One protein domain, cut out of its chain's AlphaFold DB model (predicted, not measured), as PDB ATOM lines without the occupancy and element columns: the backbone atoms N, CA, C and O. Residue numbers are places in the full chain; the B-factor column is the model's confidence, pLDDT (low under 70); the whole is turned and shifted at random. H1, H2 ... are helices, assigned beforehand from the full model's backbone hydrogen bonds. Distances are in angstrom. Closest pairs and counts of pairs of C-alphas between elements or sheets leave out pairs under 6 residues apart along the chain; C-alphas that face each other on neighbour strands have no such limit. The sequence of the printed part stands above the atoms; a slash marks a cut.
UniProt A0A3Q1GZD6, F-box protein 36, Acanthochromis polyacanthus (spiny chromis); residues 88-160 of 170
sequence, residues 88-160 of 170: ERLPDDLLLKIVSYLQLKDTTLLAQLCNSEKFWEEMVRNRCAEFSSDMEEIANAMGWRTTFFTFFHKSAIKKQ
ATOM      1  N   GLU A  88      -8.986  50.381-105.118       72.38
ATOM      2  CA  GLU A  88      -9.611  51.671-104.763       72.38
ATOM      3  C   GLU A  88     -10.995  51.872-105.411       72.38
ATOM      4  O   GLU A  88     -11.733  52.784-105.049       72.38
ATOM      5  N   ARG A  89     -11.351  51.033-106.392       74.88
ATOM      6  CA  ARG A  89     -12.589  51.139-107.181       74.88
ATOM      7  C   ARG A  89     -13.644  50.119-106.768       74.88
ATOM      8  O   ARG A  89     -14.736  50.116-107.342       74.88
ATOM      9  N   LEU A  90     -13.311  49.220-105.846       80.38
ATOM     10  CA  LEU A  90     -14.248  48.224-105.357       80.38
ATOM     11  C   LEU A  90     -15.282  48.881-104.428       80.38
ATOM     12  O   LEU A  90     -14.924  49.752-103.642       80.38
ATOM     13  N   PRO A  91     -16.553  48.452-104.488       81.94
ATOM     14  CA  PRO A  91     -17.539  48.786-103.469       81.94
ATOM     15  C   PRO A  91     -17.062  48.379-102.072       81.94
ATOM     16  O   PRO A  91     -16.446  47.318-101.915       81.94
ATOM     17  N   ASP A  92     -17.430  49.177-101.069       76.06
ATOM     18  CA  ASP A  92     -17.077  48.948 -99.664       76.06
ATOM     19  C   ASP A  92     -17.427  47.523 -99.199       76.06
ATOM     20  O   ASP A  92     -16.608  46.881 -98.549       76.06
ATOM     21  N   ASP A  93     -18.574  46.971 -99.613       80.56
ATOM     22  CA  ASP A  93     -19.011  45.610 -99.255       80.56
ATOM     23  C   ASP A  93     -18.041  44.516 -99.747       80.56
ATOM     24  O   ASP A  93     -17.779  43.521 -99.064       80.56
ATOM     25  N   LEU A  94     -17.483  44.684-100.952       82.94
ATOM     26  CA  LEU A  94     -16.509  43.741-101.507       82.94
ATOM     27  C   LEU A  94     -15.142  43.914-100.847       82.94
ATOM     28  O   LEU A  94     -14.468  42.917-100.585       82.94
ATOM     29  N   LEU A  95     -14.754  45.154-100.544       80.06
ATOM     30  CA  LEU A  95     -13.550  45.441 -99.768       80.06
ATOM     31  C   LEU A  95     -13.639  44.831 -98.368       80.06
ATOM     32  O   LEU A  95     -12.696  44.157 -97.961       80.06
ATOM     33  N   LEU A  96     -14.771  44.968 -97.672       76.38
ATOM     34  CA  LEU A  96     -15.033  44.330 -96.377       76.38
ATOM     35  C   LEU A  96     -14.825  42.831 -96.451       76.38
ATOM     36  O   LEU A  96     -14.099  42.254 -95.641       76.38
ATOM     37  N   LYS A  97     -15.415  42.204 -97.468       81.75
ATOM     38  CA  LYS A  97     -15.286  40.769 -97.673       81.75
ATOM     39  C   LYS A  97     -13.832  40.366 -97.908       81.75
ATOM     40  O   LYS A  97     -13.356  39.455 -97.242       81.75
ATOM     41  N   ILE A  98     -13.105  41.057 -98.787       83.00
ATOM     42  CA  ILE A  98     -11.680  40.784 -99.043       83.00
ATOM     43  C   ILE A  98     -10.856  40.955 -97.761       83.00
ATOM     44  O   ILE A  98     -10.070  40.078 -97.408       83.00
ATOM     45  N   VAL A  99     -11.074  42.049 -97.031       78.81
ATOM     46  CA  VAL A  99     -10.331  42.375 -95.811       78.81
ATOM     47  C   VAL A  99     -10.658  41.434 -94.654       78.81
ATOM     48  O   VAL A  99      -9.785  41.156 -93.832       78.81
ATOM     49  N   SER A 100     -11.869  40.882 -94.600       75.62
ATOM     50  CA  SER A 100     -12.242  39.889 -93.588       75.62
ATOM     51  C   SER A 100     -11.383  38.617 -93.658       75.62
ATOM     52  O   SER A 100     -11.102  38.013 -92.625       75.62
ATOM     53  N   TYR A 101     -10.889  38.257 -94.850       79.81
ATOM     54  CA  TYR A 101      -9.983  37.122 -95.050       79.81
ATOM     55  C   TYR A 101      -8.501  37.473 -94.856       79.81
ATOM     56  O   TYR A 101      -7.664  36.570 -94.802       79.81
ATOM     57  N   LEU A 102      -8.153  38.759 -94.756       78.25
ATOM     58  CA  LEU A 102      -6.774  39.203 -94.575       78.25
ATOM     59  C   LEU A 102      -6.352  39.152 -93.102       78.25
ATOM     60  O   LEU A 102      -7.115  39.448 -92.170       78.25
ATOM     61  N   GLN A 103      -5.074  38.832 -92.894       74.88
ATOM     62  CA  GLN A 103      -4.440  38.953 -91.586       74.88
ATOM     63  C   GLN A 103      -4.381  40.426 -91.164       74.88
ATOM     64  O   GLN A 103      -4.354  41.331 -92.000       74.88
ATOM     65  N   LEU A 104      -4.339  40.682 -89.852       71.44
ATOM     66  CA  LEU A 104      -4.345  42.039 -89.287       71.44
ATOM     67  C   LEU A 104      -3.243  42.945 -89.857       71.44
ATOM     68  O   LEU A 104      -3.474  44.135 -90.046       71.44
ATOM     69  N   LYS A 105      -2.075  42.377 -90.171       70.69
ATOM     70  CA  LYS A 105      -0.938  43.102 -90.749       70.69
ATOM     71  C   LYS A 105      -1.208  43.602 -92.171       70.69
ATOM     72  O   LYS A 105      -0.884  44.738 -92.485       70.69
ATOM     73  N   ASP A 106      -1.824  42.776 -93.010       74.12
ATOM     74  CA  ASP A 106      -2.121  43.139 -94.403       74.12
ATOM     75  C   ASP A 106      -3.389  43.999 -94.489       74.12
ATOM     76  O   ASP A 106      -3.530  44.859 -95.360       74.12
ATOM     77  N   THR A 107      -4.286  43.815 -93.519       71.94
ATOM     78  CA  THR A 107      -5.499  44.614 -93.350       71.94
ATOM     79  C   THR A 107      -5.175  46.091 -93.176       71.94
ATOM     80  O   THR A 107      -5.873  46.922 -93.737       71.94
ATOM     81  N   THR A 108      -4.115  46.456 -92.449       70.31
ATOM     82  CA  THR A 108      -3.812  47.876 -92.197       70.31
ATOM     83  C   THR A 108      -3.323  48.616 -93.433       70.31
ATOM     84  O   THR A 108      -3.638  49.795 -93.578       70.31
ATOM     85  N   LEU A 109      -2.625  47.930 -94.341       72.75
ATOM     86  CA  LEU A 109      -2.213  48.477 -95.636       72.75
ATOM     87  C   LEU A 109      -3.425  48.684 -96.547       72.75
ATOM     88  O   LEU A 109      -3.591  49.751 -97.131       72.75
ATOM     89  N   LEU A 110      -4.304  47.681 -96.623       73.12
ATOM     90  CA  LEU A 110      -5.494  47.741 -97.470       73.12
ATOM     91  C   LEU A 110      -6.531  48.741 -96.949       73.12
ATOM     92  O   LEU A 110      -7.172  49.458 -97.713       73.12
ATOM     93  N   ALA A 111      -6.692  48.803 -95.632       67.44
ATOM     94  CA  ALA A 111      -7.731  49.592 -95.002       67.44
ATOM     95  C   ALA A 111      -7.412  51.097 -94.986       67.44
ATOM     96  O   ALA A 111      -8.310  51.903 -94.763       67.44
ATOM     97  N   GLN A 112      -6.184  51.514 -95.325       67.81
ATOM     98  CA  GLN A 112      -5.904  52.922 -95.648       67.81
ATOM     99  C   GLN A 112      -6.721  53.433 -96.844       67.81
ATOM    100  O   GLN A 112      -6.984  54.633 -96.914       67.81
ATOM    101  N   LEU A 113      -7.157  52.536 -97.733       67.81
ATOM    102  CA  LEU A 113      -8.007  52.856 -98.881       67.81
ATOM    103  C   LEU A 113      -9.491  52.992 -98.499       67.81
ATOM    104  O   LEU A 113     -10.284  53.491 -99.291       67.81
ATOM    105  N   CYS A 114      -9.875  52.574 -97.287       71.75
ATOM    106  CA  CYS A 114     -11.261  52.551 -96.824       71.75
ATOM    107  C   CYS A 114     -11.553  53.762 -95.923       71.75
ATOM    108  O   CYS A 114     -11.021  53.887 -94.816       71.75
ATOM    109  N   ASN A 115     -12.434  54.656 -96.381       70.75
ATOM    110  CA  ASN A 115     -12.811  55.874 -95.645       70.75
ATOM    111  C   ASN A 115     -14.197  55.803 -94.980       70.75
ATOM    112  O   ASN A 115     -14.628  56.778 -94.371       70.75
ATOM    113  N   SER A 116     -14.896  54.674 -95.082       79.75
ATOM    114  CA  SER A 116     -16.240  54.500 -94.524       79.75
ATOM    115  C   SER A 116     -16.189  54.101 -93.045       79.75
ATOM    116  O   SER A 116     -15.559  53.112 -92.695       79.75
ATOM    117  N   GLU A 117     -16.868  54.832 -92.158       82.50
ATOM    118  CA  GLU A 117     -16.953  54.473 -90.728       82.50
ATOM    119  C   GLU A 117     -17.699  53.149 -90.505       82.50
ATOM    120  O   GLU A 117     -17.289  52.344 -89.674       82.50
ATOM    121  N   LYS A 118     -18.719  52.864 -91.325       81.25
ATOM    122  CA  LYS A 118     -19.458  51.591 -91.283       81.25
ATOM    123  C   LYS A 118     -18.554  50.392 -91.557       81.25
ATOM    124  O   LYS A 118     -18.692  49.349 -90.929       81.25
ATOM    125  N   PHE A 119     -17.596  50.566 -92.468       80.00
ATOM    126  CA  PHE A 119     -16.599  49.544 -92.770       80.00
ATOM    127  C   PHE A 119     -15.763  49.202 -91.528       80.00
ATOM    128  O   PHE A 119     -15.507  48.036 -91.225       80.00
ATOM    129  N   TRP A 120     -15.346  50.226 -90.785       82.06
ATOM    130  CA  TRP A 120     -14.530  50.046 -89.590       82.06
ATOM    131  C   TRP A 120     -15.325  49.462 -88.427       82.06
ATOM    132  O   TRP A 120     -14.798  48.615 -87.707       82.06
ATOM    133  N   GLU A 121     -16.591  49.850 -88.290       86.06
ATOM    134  CA  GLU A 121     -17.515  49.258 -87.328       86.06
ATOM    135  C   GLU A 121     -17.659  47.749 -87.546       86.06
ATOM    136  O   GLU A 121     -17.373  46.959 -86.642       86.06
ATOM    137  N   GLU A 122     -18.025  47.327 -88.759       81.31
ATOM    138  CA  GLU A 122     -18.183  45.906 -89.076       81.31
ATOM    139  C   GLU A 122     -16.877  45.128 -88.905       81.31
ATOM    140  O   GLU A 122     -16.882  43.996 -88.420       81.31
ATOM    141  N   MET A 123     -15.734  45.724 -89.248       79.25
ATOM    142  CA  MET A 123     -14.440  45.074 -89.065       79.25
ATOM    143  C   MET A 123     -14.102  44.842 -87.591       79.25
ATOM    144  O   MET A 123     -13.596  43.771 -87.240       79.25
ATOM    145  N   VAL A 124     -14.356  45.832 -86.736       80.50
ATOM    146  CA  VAL A 124     -14.120  45.727 -85.293       80.50
ATOM    147  C   VAL A 124     -15.060  44.686 -84.682       80.50
ATOM    148  O   VAL A 124     -14.583  43.791 -83.982       80.50
ATOM    149  N   ARG A 125     -16.357  44.732 -85.015       81.50
ATOM    150  CA  ARG A 125     -17.359  43.769 -84.524       81.50
ATOM    151  C   ARG A 125     -17.074  42.337 -84.995       81.50
ATOM    152  O   ARG A 125     -17.168  41.407 -84.203       81.50
ATOM    153  N   ASN A 126     -16.637  42.141 -86.241       77.25
ATOM    154  CA  ASN A 126     -16.287  40.809 -86.753       77.25
ATOM    155  C   ASN A 126     -15.028  40.214 -86.101       77.25
ATOM    156  O   ASN A 126     -14.887  38.995 -86.029       77.25
ATOM    157  N   ARG A 127     -14.085  41.053 -85.652       74.25
ATOM    158  CA  ARG A 127     -12.822  40.597 -85.042       74.25
ATOM    159  C   ARG A 127     -12.891  40.498 -83.516       74.25
ATOM    160  O   ARG A 127     -12.022  39.861 -82.923       74.25
ATOM    161  N   CYS A 128     -13.895  41.104 -82.889       71.62
ATOM    162  CA  CYS A 128     -14.102  41.097 -81.447       71.62
ATOM    163  C   CYS A 128     -15.484  40.523 -81.119       71.62
ATOM    164  O   CYS A 128     -16.489  41.219 -81.200       71.62
ATOM    165  N   ALA A 129     -15.522  39.241 -80.746       64.06
ATOM    166  CA  ALA A 129     -16.769  38.547 -80.414       64.06
ATOM    167  C   ALA A 129     -17.431  39.065 -79.119       64.06
ATOM    168  O   ALA A 129     -18.638  38.924 -78.953       64.06
ATOM    169  N   GLU A 130     -16.658  39.680 -78.219       65.69
ATOM    170  CA  GLU A 130     -17.130  40.254 -76.955       65.69
ATOM    171  C   GLU A 130     -16.940  41.771 -76.974       65.69
ATOM    172  O   GLU A 130     -15.955  42.307 -76.465       65.69
ATOM    173  N   PHE A 131     -17.877  42.472 -77.604       70.56
ATOM    174  CA  PHE A 131     -17.884  43.930 -77.614       70.56
ATOM    175  C   PHE A 131     -18.664  44.452 -76.400       70.56
ATOM    176  O   PHE A 131     -19.849  44.153 -76.256       70.56
ATOM    177  N   SER A 132     -18.005  45.191 -75.500       78.25
ATOM    178  CA  SER A 132     -18.675  45.790 -74.337       78.25
ATOM    179  C   SER A 132     -19.342  47.122 -74.695       78.25
ATOM    180  O   SER A 132     -18.894  47.822 -75.603       78.25
ATOM    181  N   SER A 133     -20.386  47.497 -73.944       80.06
ATOM    182  CA  SER A 133     -21.074  48.792 -74.092       80.06
ATOM    183  C   SER A 133     -20.095  49.969 -74.015       80.06
ATOM    184  O   SER A 133     -20.171  50.894 -74.817       80.06
ATOM    185  N   ASP A 134     -19.112  49.891 -73.116       81.56
ATOM    186  CA  ASP A 134     -18.090  50.927 -72.950       81.56
ATOM    187  C   ASP A 134     -17.195  51.063 -74.194       81.56
ATOM    188  O   ASP A 134     -16.835  52.170 -74.589       81.56
ATOM    189  N   MET A 135     -16.843  49.948 -74.854       79.12
ATOM    190  CA  MET A 135     -16.064  49.993 -76.099       79.12
ATOM    191  C   MET A 135     -16.864  50.603 -77.251       79.12
ATOM    192  O   MET A 135     -16.281  51.273 -78.104       79.12
ATOM    193  N   GLU A 136     -18.180  50.405 -77.265       85.31
ATOM    194  CA  GLU A 136     -19.080  51.003 -78.250       85.31
ATOM    195  C   GLU A 136     -19.246  52.505 -78.049       85.31
ATOM    196  O   GLU A 136     -19.146  53.264 -79.013       85.31
ATOM    197  N   GLU A 137     -19.407  52.964 -76.810       85.19
ATOM    198  CA  GLU A 137     -19.432  54.397 -76.501       85.19
ATOM    199  C   GLU A 137     -18.116  55.081 -76.882       85.19
ATOM    200  O   GLU A 137     -18.121  56.142 -77.512       85.19
ATOM    201  N   ILE A 138     -16.983  54.441 -76.581       84.19
ATOM    202  CA  ILE A 138     -15.661  54.941 -76.963       84.19
ATOM    203  C   ILE A 138     -15.526  54.989 -78.489       84.19
ATOM    204  O   ILE A 138     -15.082  56.008 -79.019       84.19
ATOM    205  N   ALA A 139     -15.926  53.934 -79.205       86.69
ATOM    206  CA  ALA A 139     -15.836  53.878 -80.662       86.69
ATOM    207  C   ALA A 139     -16.716  54.925 -81.350       86.69
ATOM    208  O   ALA A 139     -16.252  55.617 -82.255       86.69
ATOM    209  N   ASN A 140     -17.941  55.115 -80.863       87.25
ATOM    210  CA  ASN A 140     -18.842  56.149 -81.363       87.25
ATOM    211  C   ASN A 140     -18.314  57.568 -81.086       87.25
ATOM    212  O   ASN A 140     -18.544  58.470 -81.891       87.25
ATOM    213  N   ALA A 141     -17.582  57.776 -79.985       87.50
ATOM    214  CA  ALA A 141     -17.004  59.074 -79.639       87.50
ATOM    215  C   ALA A 141     -15.695  59.390 -80.391       87.50
ATOM    216  O   ALA A 141     -15.456  60.546 -80.744       87.50
ATOM    217  N   MET A 142     -14.834  58.392 -80.628       87.69
ATOM    218  CA  MET A 142     -13.501  58.584 -81.229       87.69
ATOM    219  C   MET A 142     -13.405  58.205 -82.717       87.69
ATOM    220  O   MET A 142     -12.380  58.471 -83.358       87.69
ATOM    221  N   GLY A 143     -14.449  57.578 -83.258       87.25
ATOM    222  CA  GLY A 143     -14.492  56.994 -84.597       87.25
ATOM    223  C   GLY A 143     -13.987  55.550 -84.622       87.25
ATOM    224  O   GLY A 143     -12.931  55.224 -84.064       87.25
ATOM    225  N   TRP A 144     -14.706  54.692 -85.344       85.81
ATOM    226  CA  TRP A 144     -14.452  53.257 -85.453       85.81
ATOM    227  C   TRP A 144     -13.099  52.957 -86.095       85.81
ATOM    228  O   TRP A 144     -12.399  52.024 -85.685       85.81
ATOM    229  N   ARG A 145     -12.674  53.789 -87.056       83.38
ATOM    230  CA  ARG A 145     -11.330  53.702 -87.646       83.38
ATOM    231  C   ARG A 145     -10.250  53.869 -86.586       83.38
ATOM    232  O   ARG A 145      -9.300  53.086 -86.526       83.38
ATOM    233  N   THR A 146     -10.381  54.896 -85.755       83.12
ATOM    234  CA  THR A 146      -9.405  55.212 -84.711       83.12
ATOM    235  C   THR A 146      -9.340  54.075 -83.698       83.12
ATOM    236  O   THR A 146      -8.245  53.604 -83.391       83.12
ATOM    237  N   THR A 147     -10.496  53.568 -83.263       84.75
ATOM    238  CA  THR A 147     -10.625  52.413 -82.360       84.75
ATOM    239  C   THR A 147      -9.906  51.178 -82.904       84.75
ATOM    240  O   THR A 147      -9.157  50.516 -82.179       84.75
ATOM    241  N   PHE A 148     -10.052  50.883 -84.197       80.69
ATOM    242  CA  PHE A 148      -9.355  49.760 -84.818       80.69
ATOM    243  C   PHE A 148      -7.825  49.873 -84.674       80.69
ATOM    244  O   PHE A 148      -7.151  48.943 -84.212       80.69
ATOM    245  N   PHE A 149      -7.260  51.033 -85.017       78.00
ATOM    246  CA  PHE A 149      -5.813  51.252 -84.946       78.00
ATOM    247  C   PHE A 149      -5.282  51.350 -83.509       78.00
ATOM    248  O   PHE A 149      -4.131  50.981 -83.255       78.00
ATOM    249  N   THR A 150      -6.081  51.813 -82.546       80.06
ATOM    250  CA  THR A 150      -5.640  51.905 -81.148       80.06
ATOM    251  C   THR A 150      -5.649  50.556 -80.442       80.06
ATOM    252  O   THR A 150      -4.688  50.257 -79.730       80.06
ATOM    253  N   PHE A 151      -6.685  49.738 -80.646       75.62
ATOM    254  CA  PHE A 151      -6.882  48.503 -79.880       75.62
ATOM    255  C   PHE A 151      -6.370  47.247 -80.595       75.62
ATOM    256  O   PHE A 151      -5.752  46.389 -79.961       75.62
ATOM    257  N   PHE A 152      -6.552  47.139 -81.914       71.75
ATOM    258  CA  PHE A 152      -6.263  45.901 -82.653       71.75
ATOM    259  C   PHE A 152      -4.908  45.927 -83.364       71.75
ATOM    260  O   PHE A 152      -4.177  44.940 -83.347       71.75
ATOM    261  N   HIS A 153      -4.508  47.067 -83.933       67.06
ATOM    262  CA  HIS A 153      -3.195  47.172 -84.577       67.06
ATOM    263  C   HIS A 153      -2.040  47.099 -83.561       67.06
ATOM    264  O   HIS A 153      -1.074  46.366 -83.763       67.06
ATOM    265  N   LYS A 154      -2.152  47.804 -82.424       63.22
ATOM    266  CA  LYS A 154      -1.117  47.786 -81.374       63.22
ATOM    267  C   LYS A 154      -0.959  46.417 -80.704       63.22
ATOM    268  O   LYS A 154       0.155  46.043 -80.351       63.22
ATOM    269  N   SER A 155      -2.049  45.674 -80.521       61.19
ATOM    270  CA  SER A 155      -2.010  44.339 -79.909       61.19
ATOM    271  C   SER A 155      -1.422  43.281 -80.849       61.19
ATOM    272  O   SER A 155      -0.696  42.403 -80.386       61.19
ATOM    273  N   ALA A 156      -1.650  43.400 -82.163       59.41
ATOM    274  CA  ALA A 156      -1.016  42.541 -83.166       59.41
ATOM    275  C   ALA A 156       0.512  42.729 -83.234       59.41
ATOM    276  O   ALA A 156       1.234  41.744 -83.371       59.41
ATOM    277  N   ILE A 157       1.004  43.967 -83.091       60.00
ATOM    278  CA  ILE A 157       2.449  44.260 -83.046       60.00
ATOM    279  C   ILE A 157       3.090  43.636 -81.799       60.00
ATOM    280  O   ILE A 157       4.092  42.936 -81.917       60.00
ATOM    281  N   LYS A 158       2.470  43.805 -80.622       59.47
ATOM    282  CA  LYS A 158       2.989  43.248 -79.360       59.47
ATOM    283  C   LYS A 158       3.105  41.720 -79.375       59.47
ATOM    284  O   LYS A 158       4.132  41.190 -78.974       59.47
ATOM    285  N   LYS A 159       2.092  41.010 -79.890       60.00
ATOM    286  CA  LYS A 159       2.138  39.538 -79.996       60.00
ATOM    287  C   LYS A 159       3.271  39.037 -80.901       60.00
ATOM    288  O   LYS A 159       3.847  37.993 -80.632       60.00
ATOM    289  N   GLN A 160       3.619  39.777 -81.957       57.59
ATOM    290  CA  GLN A 160       4.712  39.388 -82.854       57.59
ATOM    291  C   GLN A 160       6.101  39.587 -82.236       57.59
ATOM    292  O   GLN A 160       6.987  38.774 -82.495       57.59
TER     293      GLN A 160
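What this domain is: This is residues 88 to 160 of the 170 residues of the protein "F-box protein 36" of Acanthochromis polyacanthus (spiny chromis) (UniProt A0A3Q1GZD6). Four helices make a loose ring in the order H1, H2, H5, H3, each next to the one before and H3 closing back on H1, while H4 makes a corner with the beginning of the long H5. Residues 129 to 134 stick out. The printed part has 73 residues with five named helices, H1 to H5, and no named strand; the class is all helix. The whole is compact and rounded, with a radius of gyration of the C-alphas of 11.9 A and spans of 34 by 28 by 19 A.

How they stand to each other: H1, residues 92 to 100, and H2, residues 104 to 111, form a helical hairpin and only just touch, with 3 pairs of C-alphas within 8 A, the closest those of Val 99 and Thr 107 at 5.9 A. H1 touches H3, residues 117 to 127, the same way at a shallow tilt of 26 degrees; the closest C-alphas are those of Leu 96 and Phe 119, 6.5 A apart. H4, residues 133 to 142, is near H3. H5, residues 144 to 160, is the hub. Its residues 144 to 148 alone touch H3, closest at the C-alphas of Trp 120 and Arg 145, 5.2 A. Its residues 152 to 156 alone touch H2, closest at the C-alphas of Leu 104 and Ala 156, 7.0 A. H4 and H5 only just touch, with 3 pairs within 8 A, and only at the corner, closest at the C-alphas of Ala 139 and Thr 147, 5.7 A. H1 and H5 are apart. In H1, H3 and H4 every O i to N i+4 pair is within hydrogen-bond range; in H2 3 of 4 are, in H5 10 of 13.

Where its parts are: H1 begins at C-alpha 92 (-17.077, 48.948, -99.664). H3 is 15.6 A long and H4 14.3 A. H5, 23.8 A long, ends at C-alpha 160 (4.712, 39.388, -82.854).

The domain as a whole: The C-alphas farthest apart, of Arg 89 and Asp 134, are 34.7 A apart. The printed part has no cut, and its four links between helices are tight. The pLDDT is under 70 at residues 111 to 113, 129 to 130 and 153 to 160.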